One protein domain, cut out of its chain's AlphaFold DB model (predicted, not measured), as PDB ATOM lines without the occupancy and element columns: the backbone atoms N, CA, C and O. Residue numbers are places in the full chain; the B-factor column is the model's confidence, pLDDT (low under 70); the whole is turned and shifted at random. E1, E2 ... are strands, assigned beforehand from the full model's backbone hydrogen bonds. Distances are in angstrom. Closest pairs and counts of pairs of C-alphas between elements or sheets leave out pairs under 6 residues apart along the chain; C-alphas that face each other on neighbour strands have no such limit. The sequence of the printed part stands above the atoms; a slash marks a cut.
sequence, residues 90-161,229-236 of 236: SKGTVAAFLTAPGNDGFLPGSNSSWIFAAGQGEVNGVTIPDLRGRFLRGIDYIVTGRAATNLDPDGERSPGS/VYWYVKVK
ATOM      1  N   SER A  90     315.828 145.906 255.311       91.06
ATOM      2  CA  SER A  90     314.674 145.065 255.012       91.06
ATOM      3  C   SER A  90     314.643 144.644 253.540       91.06
ATOM      4  O   SER A  90     315.126 145.347 252.643       91.06
ATOM      5  N   LYS A  91     314.018 143.495 253.270       92.69
ATOM      6  CA  LYS A  91     313.651 143.101 251.905       92.69
ATOM      7  C   LYS A  91     312.783 144.183 251.256       92.69
ATOM      8  O   LYS A  91     311.957 144.798 251.922       92.69
ATOM      9  N   GLY A  92     312.992 144.417 249.963       93.50
ATOM     10  CA  GLY A  92     312.361 145.507 249.217       93.50
ATOM     11  C   GLY A  92     313.125 146.834 249.260       93.50
ATOM     12  O   GLY A  92     312.770 147.746 248.519       93.50
ATOM     13  N   THR A  93     314.196 146.950 250.058       95.38
ATOM     14  CA  THR A  93     315.067 148.137 250.027       95.38
ATOM     15  C   THR A  93     315.643 148.338 248.628       95.38
ATOM     16  O   THR A  93     316.243 147.417 248.074       95.38
ATOM     17  N   VAL A  94     315.509 149.549 248.087       96.44
ATOM     18  CA  VAL A  94     316.108 149.960 246.812       96.44
ATOM     19  C   VAL A  94     317.315 150.850 247.090       96.44
ATOM     20  O   VAL A  94     317.217 151.794 247.869       96.44
ATOM     21  N   ALA A  95     318.449 150.569 246.449       96.94
ATOM     22  CA  ALA A  95     319.660 151.373 246.592       96.94
ATOM     23  C   ALA A  95     320.440 151.491 245.276       96.94
ATOM     24  O   ALA A  95     320.362 150.626 244.401       96.94
ATOM     25  N   ALA A  96     321.182 152.592 245.147       97.75
ATOM     26  CA  ALA A  96     322.035 152.887 244.004       97.75
ATOM     27  C   ALA A  96     323.475 152.434 244.263       97.75
ATOM     28  O   ALA A  96     324.034 152.688 245.329       97.75
ATOM     29  N   PHE A  97     324.091 151.819 243.258       98.00
ATOM     30  CA  PHE A  97     325.474 151.360 243.295       98.00
ATOM     31  C   PHE A  97     326.195 151.720 241.993       98.00
ATOM     32  O   PHE A  97     325.588 151.820 240.926       98.00
ATOM     33  N   LEU A  98     327.517 151.876 242.072       98.25
ATOM     34  CA  LEU A  98     328.380 152.070 240.899       98.25
ATOM     35  C   LEU A  98     328.872 150.740 240.304       98.25
ATOM     36  O   LEU A  98     329.394 150.708 239.193       98.25
ATOM     37  N   THR A  99     328.699 149.637 241.031       98.25
ATOM     38  CA  THR A  99     329.132 148.301 240.619       98.25
ATOM     39  C   THR A  99     328.106 147.664 239.683       98.25
ATOM     40  O   THR A  99     326.934 147.511 240.041       98.25
ATOM     41  N   ALA A 100     328.561 147.261 238.496       98.19
ATOM     42  CA  ALA A 100     327.747 146.528 237.532       98.19
ATOM     43  C   ALA A 100     327.305 145.158 238.086       98.19
ATOM     44  O   ALA A 100     328.032 144.565 238.893       98.19
ATOM     45  N   PRO A 101     326.133 144.650 237.671       97.81
ATOM     46  CA  PRO A 101     325.670 143.337 238.101       97.81
ATOM     47  C   PRO A 101     326.564 142.230 237.553       97.81
ATOM     48  O   PRO A 101     327.149 142.356 236.476       97.81
ATOM     49  N   GLY A 102     326.648 141.127 238.295       97.38
ATOM     50  CA  GLY A 102     327.204 139.885 237.777       97.38
ATOM     51  C   GLY A 102     326.358 139.327 236.630       97.38
ATOM     52  O   GLY A 102     325.238 139.776 236.374       97.38
ATOM     53  N   ASN A 103     326.870 138.294 235.958       96.62
ATOM     54  CA  ASN A 103     326.131 137.592 234.897       96.62
ATOM     55  C   ASN A 103     324.822 136.957 235.402       96.62
ATOM     56  O   ASN A 103     323.928 136.666 234.614       96.62
ATOM     57  N   ASP A 104     324.716 136.744 236.712       94.88
ATOM     58  CA  ASP A 104     323.533 136.254 237.416       94.88
ATOM     59  C   ASP A 104     322.532 137.370 237.779       94.88
ATOM     60  O   ASP A 104     321.485 137.097 238.360       94.88
ATOM     61  N   GLY A 105     322.840 138.629 237.453       96.44
ATOM     62  CA  GLY A 105     322.016 139.792 237.773       96.44
ATOM     63  C   GLY A 105     322.131 140.269 239.223       96.44
ATOM     64  O   GLY A 105     321.477 141.251 239.583       96.44
ATOM     65  N   PHE A 106     322.947 139.622 240.060       97.31
ATOM     66  CA  PHE A 106     323.137 140.017 241.454       97.31
ATOM     67  C   PHE A 106     324.327 140.959 241.619       97.31
ATOM     68  O   PHE A 106     325.261 140.981 240.816       97.31
ATOM     69  N   LEU A 107     324.312 141.743 242.698       97.31
ATOM     70  CA  LEU A 107     325.459 142.559 243.081       97.31
ATOM     71  C   LEU A 107     326.630 141.624 243.445       97.31
ATOM     72  O   LEU A 107     326.459 140.777 244.337       97.31
ATOM     73  N   PRO A 108     327.811 141.757 242.817       97.44
ATOM     74  CA  PRO A 108     328.967 140.927 243.143       97.44
ATOM     75  C   PRO A 108     329.320 140.984 244.635       97.44
ATOM     76  O   PRO A 108     329.340 142.051 245.244       97.44
ATOM     77  N   GLY A 109     329.573 139.820 245.241       92.94
ATOM     78  CA  GLY A 109     329.895 139.710 246.671       92.94
ATOM     79  C   GLY A 109     328.699 139.838 247.626       92.94
ATOM     80  O   GLY A 109     328.880 139.735 248.833       92.94
ATOM     81  N   SER A 110     327.472 140.007 247.121       92.31
ATOM     82  CA  SER A 110     326.277 140.173 247.966       92.31
ATOM     83  C   SER A 110     325.652 138.875 248.488       92.31
ATOM     84  O   SER A 110     324.600 138.932 249.128       92.31
ATOM     85  N   ASN A 111     326.223 137.702 248.186       92.38
ATOM     86  CA  ASN A 111     325.608 136.389 248.445       92.38
ATOM     87  C   ASN A 111     324.179 136.270 247.863       92.38
ATOM     88  O   ASN A 111     323.267 135.687 248.465       92.38
ATOM     89  N   SER A 112     323.975 136.876 246.689       93.81
ATOM     90  CA  SER A 112     322.685 136.977 245.993       93.81
ATOM     91  C   SER A 112     321.582 137.615 246.847       93.81
ATOM     92  O   SER A 112     320.421 137.205 246.790       93.81
ATOM     93  N   SER A 113     321.948 138.581 247.693       93.56
ATOM     94  CA  SER A 113     320.986 139.326 248.508       93.56
ATOM     95  C   SER A 113     320.493 140.608 247.847       93.56
ATOM     96  O   SER A 113     319.462 141.128 248.258       93.56
ATOM     97  N   TRP A 114     321.172 141.080 246.801       96.56
ATOM     98  CA  TRP A 114     320.809 142.277 246.044       96.56
ATOM     99  C   TRP A 114     320.715 141.952 244.561       96.56
ATOM    100  O   TRP A 114     321.714 141.544 243.972       96.56
ATOM    101  N   ILE A 115     319.546 142.152 243.960       97.56
ATOM    102  CA  ILE A 115     319.316 141.905 242.534       97.56
ATOM    103  C   ILE A 115     319.164 143.216 241.769       97.56
ATOM    104  O   ILE A 115     318.584 144.174 242.276       97.56
ATOM    105  N   PHE A 116     319.708 143.270 240.559       98.19
ATOM    106  CA  PHE A 116     319.605 144.424 239.678       98.19
ATOM    107  C   PHE A 116     318.149 144.692 239.278       98.19
ATOM    108  O   PHE A 116     317.449 143.784 238.831       98.19
ATOM    109  N   ALA A 117     317.701 145.942 239.411       97.50
ATOM    110  CA  ALA A 117     316.322 146.371 239.183       97.50
ATOM    111  C   ALA A 117     315.995 146.501 237.682       97.50
ATOM    112  O   ALA A 117     315.860 147.605 237.144       97.50
ATOM    113  N   ALA A 118     315.893 145.355 237.003       96.88
ATOM    114  CA  ALA A 118     315.640 145.244 235.566       96.88
ATOM    115  C   ALA A 118     314.294 144.581 235.223       96.88
ATOM    116  O   ALA A 118     314.112 144.114 234.101       96.88
ATOM    117  N   GLY A 119     313.351 144.529 236.170       94.19
ATOM    118  CA  GLY A 119     312.003 144.029 235.895       94.19
ATOM    119  C   GLY A 119     311.878 142.508 235.778       94.19
ATOM    120  O   GLY A 119     310.988 142.049 235.069       94.19
ATOM    121  N   GLN A 120     312.738 141.710 236.428       91.81
ATOM    122  CA  GLN A 120     312.739 140.243 236.257       91.81
ATOM    123  C   GLN A 120     311.578 139.508 236.974       91.81
ATOM    124  O   GLN A 120     311.665 138.303 237.198       91.81
ATOM    125  N   GLY A 121     310.497 140.199 237.346       92.12
ATOM    126  CA  GLY A 121     309.364 139.618 238.072       92.12
ATOM    127  C   GLY A 121     309.563 139.635 239.588       92.12
ATOM    128  O   GLY A 121     309.928 140.665 240.147       92.12
ATOM    129  N   GLU A 122     309.283 138.522 240.263       95.31
ATOM    130  CA  GLU A 122     309.404 138.390 241.718       95.31
ATOM    131  C   GLU A 122     310.611 137.525 242.098       95.31
ATOM    132  O   GLU A 122     310.804 136.438 241.557       95.31
ATOM    133  N   VAL A 123     311.412 137.991 243.058       95.44
ATOM    134  CA  VAL A 123     312.561 137.253 243.592       95.44
ATOM    135  C   VAL A 123     312.489 137.235 245.115       95.44
ATOM    136  O   VAL A 123     312.514 138.279 245.761       95.44
ATOM    137  N   ASN A 124     312.412 136.034 245.698       93.19
ATOM    138  CA  ASN A 124     312.292 135.801 247.146       93.19
ATOM    139  C   ASN A 124     311.143 136.584 247.825       93.19
ATOM    140  O   ASN A 124     311.322 137.089 248.939       93.19
ATOM    141  N   GLY A 125     309.982 136.686 247.170       93.38
ATOM    142  CA  GLY A 125     308.820 137.411 247.700       93.38
ATOM    143  C   GLY A 125     308.845 138.922 247.462       93.38
ATOM    144  O   GLY A 125     308.034 139.639 248.040       93.38
ATOM    145  N   VAL A 126     309.796 139.432 246.669       94.69
ATOM    146  CA  VAL A 126     309.935 140.862 246.366       94.69
ATOM    147  C   VAL A 126     309.763 141.088 244.869       94.69
ATOM    148  O   VAL A 126     310.528 140.555 244.066       94.69
ATOM    149  N   THR A 127     308.784 141.907 244.484       95.06
ATOM    150  CA  THR A 127     308.611 142.354 243.096       95.06
ATOM    151  C   THR A 127     309.744 143.297 242.699       95.06
ATOM    152  O   THR A 127     309.998 144.297 243.369       95.06
ATOM    153  N   ILE A 128     310.418 142.995 241.594       96.12
ATOM    154  CA  ILE A 128     311.572 143.743 241.107       96.12
ATOM    155  C   ILE A 128     311.122 144.719 240.013       96.12
ATOM    156  O   ILE A 128     310.729 144.278 238.931       96.12
ATOM    157  N   PRO A 129     311.171 146.044 240.246       95.56
ATOM    158  CA  PRO A 129     310.858 147.028 239.219       95.56
ATOM    159  C   PRO A 129     311.962 147.105 238.156       95.56
ATOM    160  O   PRO A 129     313.110 146.729 238.394       95.56
ATOM    161  N   ASP A 130     311.626 147.643 236.981       96.38
ATOM    162  CA  ASP A 130     312.616 148.095 235.997       96.38
ATOM    163  C   ASP A 130     312.870 149.595 236.182       96.38
ATOM    164  O   ASP A 130     312.038 150.423 235.793       96.38
ATOM    165  N   LEU A 131     314.001 149.930 236.805       97.06
ATOM    166  CA  LEU A 131     314.388 151.301 237.165       97.06
ATOM    167  C   LEU A 131     315.450 151.897 236.234       97.06
ATOM    168  O   LEU A 131     315.961 152.990 236.483       97.06
ATOM    169  N   ARG A 132     315.806 151.200 235.153       96.94
ATOM    170  CA  ARG A 132     316.814 151.683 234.204       96.94
ATOM    171  C   ARG A 132     316.305 152.934 233.488       96.94
ATOM    172  O   ARG A 132     315.205 152.931 232.943       96.94
ATOM    173  N   GLY A 133     317.113 153.997 233.493       96.00
ATOM    174  CA  GLY A 133     316.783 155.264 232.831       96.00
ATOM    175  C   GLY A 133     315.599 156.014 233.449       96.00
ATOM    176  O   GLY A 133     314.964 156.805 232.762       96.00
ATOM    177  N   ARG A 134     315.258 155.749 234.716       95.25
ATOM    178  CA  ARG A 134     314.122 156.383 235.397       95.25
ATOM    179  C   ARG A 134     314.577 157.163 236.618       95.25
ATOM    180  O   ARG A 134     315.447 156.714 237.364       95.25
ATOM    181  N   PHE A 135     313.921 158.293 236.854       95.06
ATOM    182  CA  PHE A 135     313.979 158.969 238.143       95.06
ATOM    183  C   PHE A 135     312.969 158.360 239.111       95.06
ATOM    184  O   PHE A 135     311.886 157.919 238.720       95.06
ATOM    185  N   LEU A 136     313.343 158.342 240.387       94.06
ATOM    186  CA  LEU A 136     312.457 157.958 241.475       94.06
ATOM    187  C   LEU A 136     311.793 159.207 242.048       94.06
ATOM    188  O   LEU A 136     312.426 160.255 242.173       94.06
ATOM    189  N   ARG A 137     310.532 159.066 242.446       91.00
ATOM    190  CA  ARG A 137     309.810 160.063 243.234       91.00
ATOM    191  C   ARG A 137     309.152 159.401 244.436       91.00
ATOM    192  O   ARG A 137     308.846 158.210 244.397       91.00
ATOM    193  N   GLY A 138     308.924 160.185 245.484       89.88
ATOM    194  CA  GLY A 138     308.081 159.760 246.596       89.88
ATOM    195  C   GLY A 138     306.632 159.589 246.142       89.88
ATOM    196  O   GLY A 138     306.162 160.325 245.269       89.88
ATOM    197  N   ILE A 139     305.944 158.617 246.738       88.81
ATOM    198  CA  ILE A 139     304.493 158.481 246.605       88.81
ATOM    199  C   ILE A 139     303.845 159.539 247.488       88.81
ATOM    200  O   ILE A 139     304.189 159.663 248.664       88.81
ATOM    201  N   ASP A 140     302.899 160.277 246.919       85.94
ATOM    202  CA  ASP A 140     302.064 161.218 247.655       85.94
ATOM    203  C   ASP A 140     300.913 160.457 248.337       85.94
ATOM    204  O   ASP A 140     299.800 160.396 247.828       85.94
ATOM    205  N   TYR A 141     301.228 159.766 249.438       83.00
ATOM    206  CA  TYR A 141     300.302 158.876 250.151       83.00
ATOM    207  C   TYR A 141     299.836 159.475 251.485       83.00
ATOM    208  O   TYR A 141     300.613 160.124 252.192       83.00
ATOM    209  N   ILE A 142     298.585 159.200 251.867       81.94
ATOM    210  CA  ILE A 142     298.027 159.564 253.175       81.94
ATOM    211  C   ILE A 142     298.634 158.661 254.252       81.94
ATOM    212  O   ILE A 142     298.382 157.459 254.302       81.94
ATOM    213  N   VAL A 143     299.390 159.242 255.176       80.94
ATOM    214  CA  VAL A 143     299.866 158.533 256.373       80.94
ATOM    215  C   VAL A 143     298.907 158.847 257.515       80.94
ATOM    216  O   VAL A 143     298.407 159.961 257.587       80.94
ATOM    217  N   THR A 144     298.623 157.900 258.413       83.06
ATOM    218  CA  THR A 144     297.693 158.092 259.544       83.06
ATOM    219  C   THR A 144     297.877 159.457 260.223       83.06
ATOM    220  O   THR A 144     298.932 159.740 260.786       83.06
ATOM    221  N   GLY A 145     296.845 160.306 260.156       74.69
ATOM    222  CA  GLY A 145     296.855 161.663 260.720       74.69
ATOM    223  C   GLY A 145     297.437 162.763 259.817       74.69
ATOM    224  O   GLY A 145     297.492 163.916 260.240       74.69
ATOM    225  N   ARG A 146     297.845 162.451 258.581       79.06
ATOM    226  CA  ARG A 146     298.402 163.402 257.612       79.06
ATOM    227  C   ARG A 146     297.875 163.141 256.199       79.06
ATOM    228  O   ARG A 146     298.172 162.115 255.595       79.06
ATOM    229  N   ALA A 147     297.117 164.100 255.675       80.06
ATOM    230  CA  ALA A 147     296.636 164.072 254.298       80.06
ATOM    231  C   ALA A 147     297.794 164.083 253.284       80.06
ATOM    232  O   ALA A 147     298.898 164.545 253.595       80.06
ATOM    233  N   ALA A 148     297.512 163.607 252.071       79.44
ATOM    234  CA  ALA A 148     298.400 163.753 250.929       79.44
ATOM    235  C   ALA A 148     298.677 165.241 250.664       79.44
ATOM    236  O   ALA A 148     297.870 166.121 250.975       79.44
ATOM    237  N   THR A 149     299.847 165.522 250.108       83.19
ATOM    238  CA  THR A 149     300.293 166.889 249.823       83.19
ATOM    239  C   THR A 149     299.619 167.481 248.583       83.19
ATOM    240  O   THR A 149     299.682 168.694 248.394       83.19
ATOM    241  N   ASN A 150     298.958 166.648 247.769       81.81
ATOM    242  CA  ASN A 150     298.416 166.992 246.450       81.81
ATOM    243  C   ASN A 150     299.488 167.580 245.514       81.81
ATOM    244  O   ASN A 150     299.184 168.351 244.605       81.81
ATOM    245  N   LEU A 151     300.756 167.228 245.750       84.31
ATOM    246  CA  LEU A 151     301.874 167.573 244.870       84.31
ATOM    247  C   LEU A 151     301.966 166.604 243.694       84.31
ATOM    248  O   LEU A 151     302.726 166.831 242.750       84.31
ATOM    249  N   ASP A 152     301.224 165.504 243.753       86.12
ATOM    250  CA  ASP A 152     301.061 164.599 242.639       86.12
ATOM    251  C   ASP A 152     299.818 164.936 241.796       86.12
ATOM    252  O   ASP A 152     298.698 164.666 242.231       86.12
ATOM    253  N   PRO A 153     299.981 165.512 240.590       78.88
ATOM    254  CA  PRO A 153     298.851 166.009 239.804       78.88
ATOM    255  C   PRO A 153     297.911 164.910 239.294       78.88
ATOM    256  O   PRO A 153     296.745 165.201 239.044       78.88
ATOM    257  N   ASP A 154     298.378 163.659 239.178       77.94
ATOM    258  CA  ASP A 154     297.522 162.543 238.738       77.94
ATOM    259  C   ASP A 154     296.930 161.744 239.921       77.94
ATOM    260  O   ASP A 154     296.347 160.681 239.711       77.94
ATOM    261  N   GLY A 155     297.065 162.241 241.159       76.31
ATOM    262  CA  GLY A 155     296.468 161.648 242.360       76.31
ATOM    263  C   GLY A 155     297.258 160.488 242.979       76.31
ATOM    264  O   GLY A 155     298.482 160.402 242.858       76.31
ATOM    265  N   GLU A 156     296.552 159.600 243.690       75.00
ATOM    266  CA  GLU A 156     297.160 158.493 244.439       75.00
ATOM    267  C   GLU A 156     297.714 157.407 243.503       75.00
ATOM    268  O   GLU A 156     296.979 156.735 242.776       75.00
ATOM    269  N   ARG A 157     299.034 157.197 243.551       84.44
ATOM    270  CA  ARG A 157     299.716 156.123 242.815       84.44
ATOM    271  C   ARG A 157     300.130 154.978 243.724       84.44
ATOM    272  O   ARG A 157     300.526 155.172 244.869       84.44
ATOM    273  N   SER A 158     300.142 153.775 243.159       87.12
ATOM    274  CA  SER A 158     300.746 152.609 243.808       87.12
ATOM    275  C   SER A 158     302.272 152.595 243.621       87.12
ATOM    276  O   SER A 158     302.757 153.065 242.582       87.12
ATOM    277  N   PRO A 159     303.050 152.024 244.563       87.12
ATOM    278  CA  PRO A 159     304.482 151.806 244.373       87.12
ATOM    279  C   PRO A 159     304.788 151.089 243.055       87.12
ATOM    280  O   PRO A 159     304.135 150.112 242.702       87.12
ATOM    281  N   GLY A 160     305.775 151.592 242.311       86.62
ATOM    282  CA  GLY A 160     306.152 151.055 240.997       86.62
ATOM    283  C   GLY A 160     305.360 151.612 239.806       86.62
ATOM    284  O   GLY A 160     305.720 151.319 238.663       86.62
ATOM    285  N   SER A 161     304.338 152.448 240.037       90.38
ATOM    286  CA  SER A 161     303.661 153.184 238.959       90.38
ATOM    287  C   SER A 161     304.645 154.089 238.213       90.38
ATOM    288  O   SER A 161     305.553 154.670 238.808       90.38
ATOM    289  N   VAL A 229     323.634 155.303 237.511       98.31
ATOM    290  CA  VAL A 229     323.912 154.312 238.560       98.31
ATOM    291  C   VAL A 229     323.154 153.017 238.273       98.31
ATOM    292  O   VAL A 229     322.159 153.016 237.544       98.31
ATOM    293  N   TYR A 230     323.597 151.917 238.877       98.50
ATOM    294  CA  TYR A 230     322.860 150.658 238.886       98.50
ATOM    295  C   TYR A 230     321.942 150.614 240.108       98.50
ATOM    296  O   TYR A 230     322.400 150.714 241.247       98.50
ATOM    297  N   TRP A 231     320.645 150.449 239.875       98.25
ATOM    298  CA  TRP A 231     319.668 150.248 240.938       98.25
ATOM    299  C   TRP A 231     319.599 148.775 241.328       98.25
ATOM    300  O   TRP A 231     319.464 147.913 240.460       98.25
ATOM    301  N   TYR A 232     319.644 148.490 242.625       98.12
ATOM    302  CA  TYR A 232     319.475 147.149 243.172       98.12
ATOM    303  C   TYR A 232     318.354 147.106 244.202       98.12
ATOM    304  O   TYR A 232     318.095 148.094 244.889       98.12
ATOM    305  N   VAL A 233     317.739 145.933 244.336       97.50
ATOM    306  CA  VAL A 233     316.708 145.632 245.331       97.50
ATOM    307  C   VAL A 233     317.193 144.529 246.264       97.50
ATOM    308  O   VAL A 233     317.685 143.493 245.811       97.50
ATOM    309  N   LYS A 234     317.046 144.738 247.573       95.75
ATOM    310  CA  LYS A 234     317.342 143.743 248.608       95.75
ATOM    311  C   LYS A 234     316.273 142.648 248.599       95.75
ATOM    312  O   LYS A 234     315.097 142.927 248.817       95.75
ATOM    313  N   VAL A 235     316.679 141.402 248.376       94.62
ATOM    314  CA  VAL A 235     315.787 140.231 248.249       94.62
ATOM    315  C   VAL A 235     316.047 139.140 249.291       94.62
ATOM    316  O   VAL A 235     315.242 138.220 249.432       94.62
ATOM    317  N   LYS A 236     317.155 139.212 250.034       90.06
ATOM    318  CA  LYS A 236     317.453 138.310 251.157       90.06
ATOM    319  C   LYS A 236     317.747 139.100 252.408       90.06
ATOM    320  O   LYS A 236     318.607 140.003 252.300       90.06
TER     321      LYS A 236
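What this domain is: This is residues 90 to 161 and 229 to 236 of the 236 residues of an uncharacterized protein of Fibrobacteres bacterium (UniProt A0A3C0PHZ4). With little regular structure, this is a small sandwich: the sheet E1 E5 E2 lies face to face with the hairpin of E3 and E4, and residues 131 to 161 loop far away from it. The 80 printed residues have five named strands, E1 to E5, and no named helix; the class is all strand, with 23 residues in named elements, and both sheets are antiparallel. The whole is loose, radius of gyration of the C-alphas 14.7 A, spanning 43 by 24 by 20 A.

How they stand to each other: Start at E1, residues 94 to 97; its antiparallel neighbour is E5, residues 230 to 234, with N 95 and O 232 within hydrogen-bond range at 2.9 A. E2, residues 114 to 116, is E5's other antiparallel neighbour; see N 233 and O 115, 2.8 A. Next, E3, residues 118 to 123, and E4, residues 126 to 130, form a hairpin; see N 128 and O 121, 2.8 A. The closest C-alphas of E4 and E5 are Ile 128 and Val 233, 6.9 A.

Where its parts are: Find C-alpha 94 at (316.108, 149.960, 246.812), where E1 begins. E3 measures 11.7 A, E4 12.9 A and E5 13.1 A, ending at C-alpha 234 (317.342, 143.743, 248.608).

The domain as a whole: Residues 162 to 228 are not printed; C-alphas 161 and 229 are 20.3 A apart. The link E1 to E2 is long. No printed residue is under pLDDT 70.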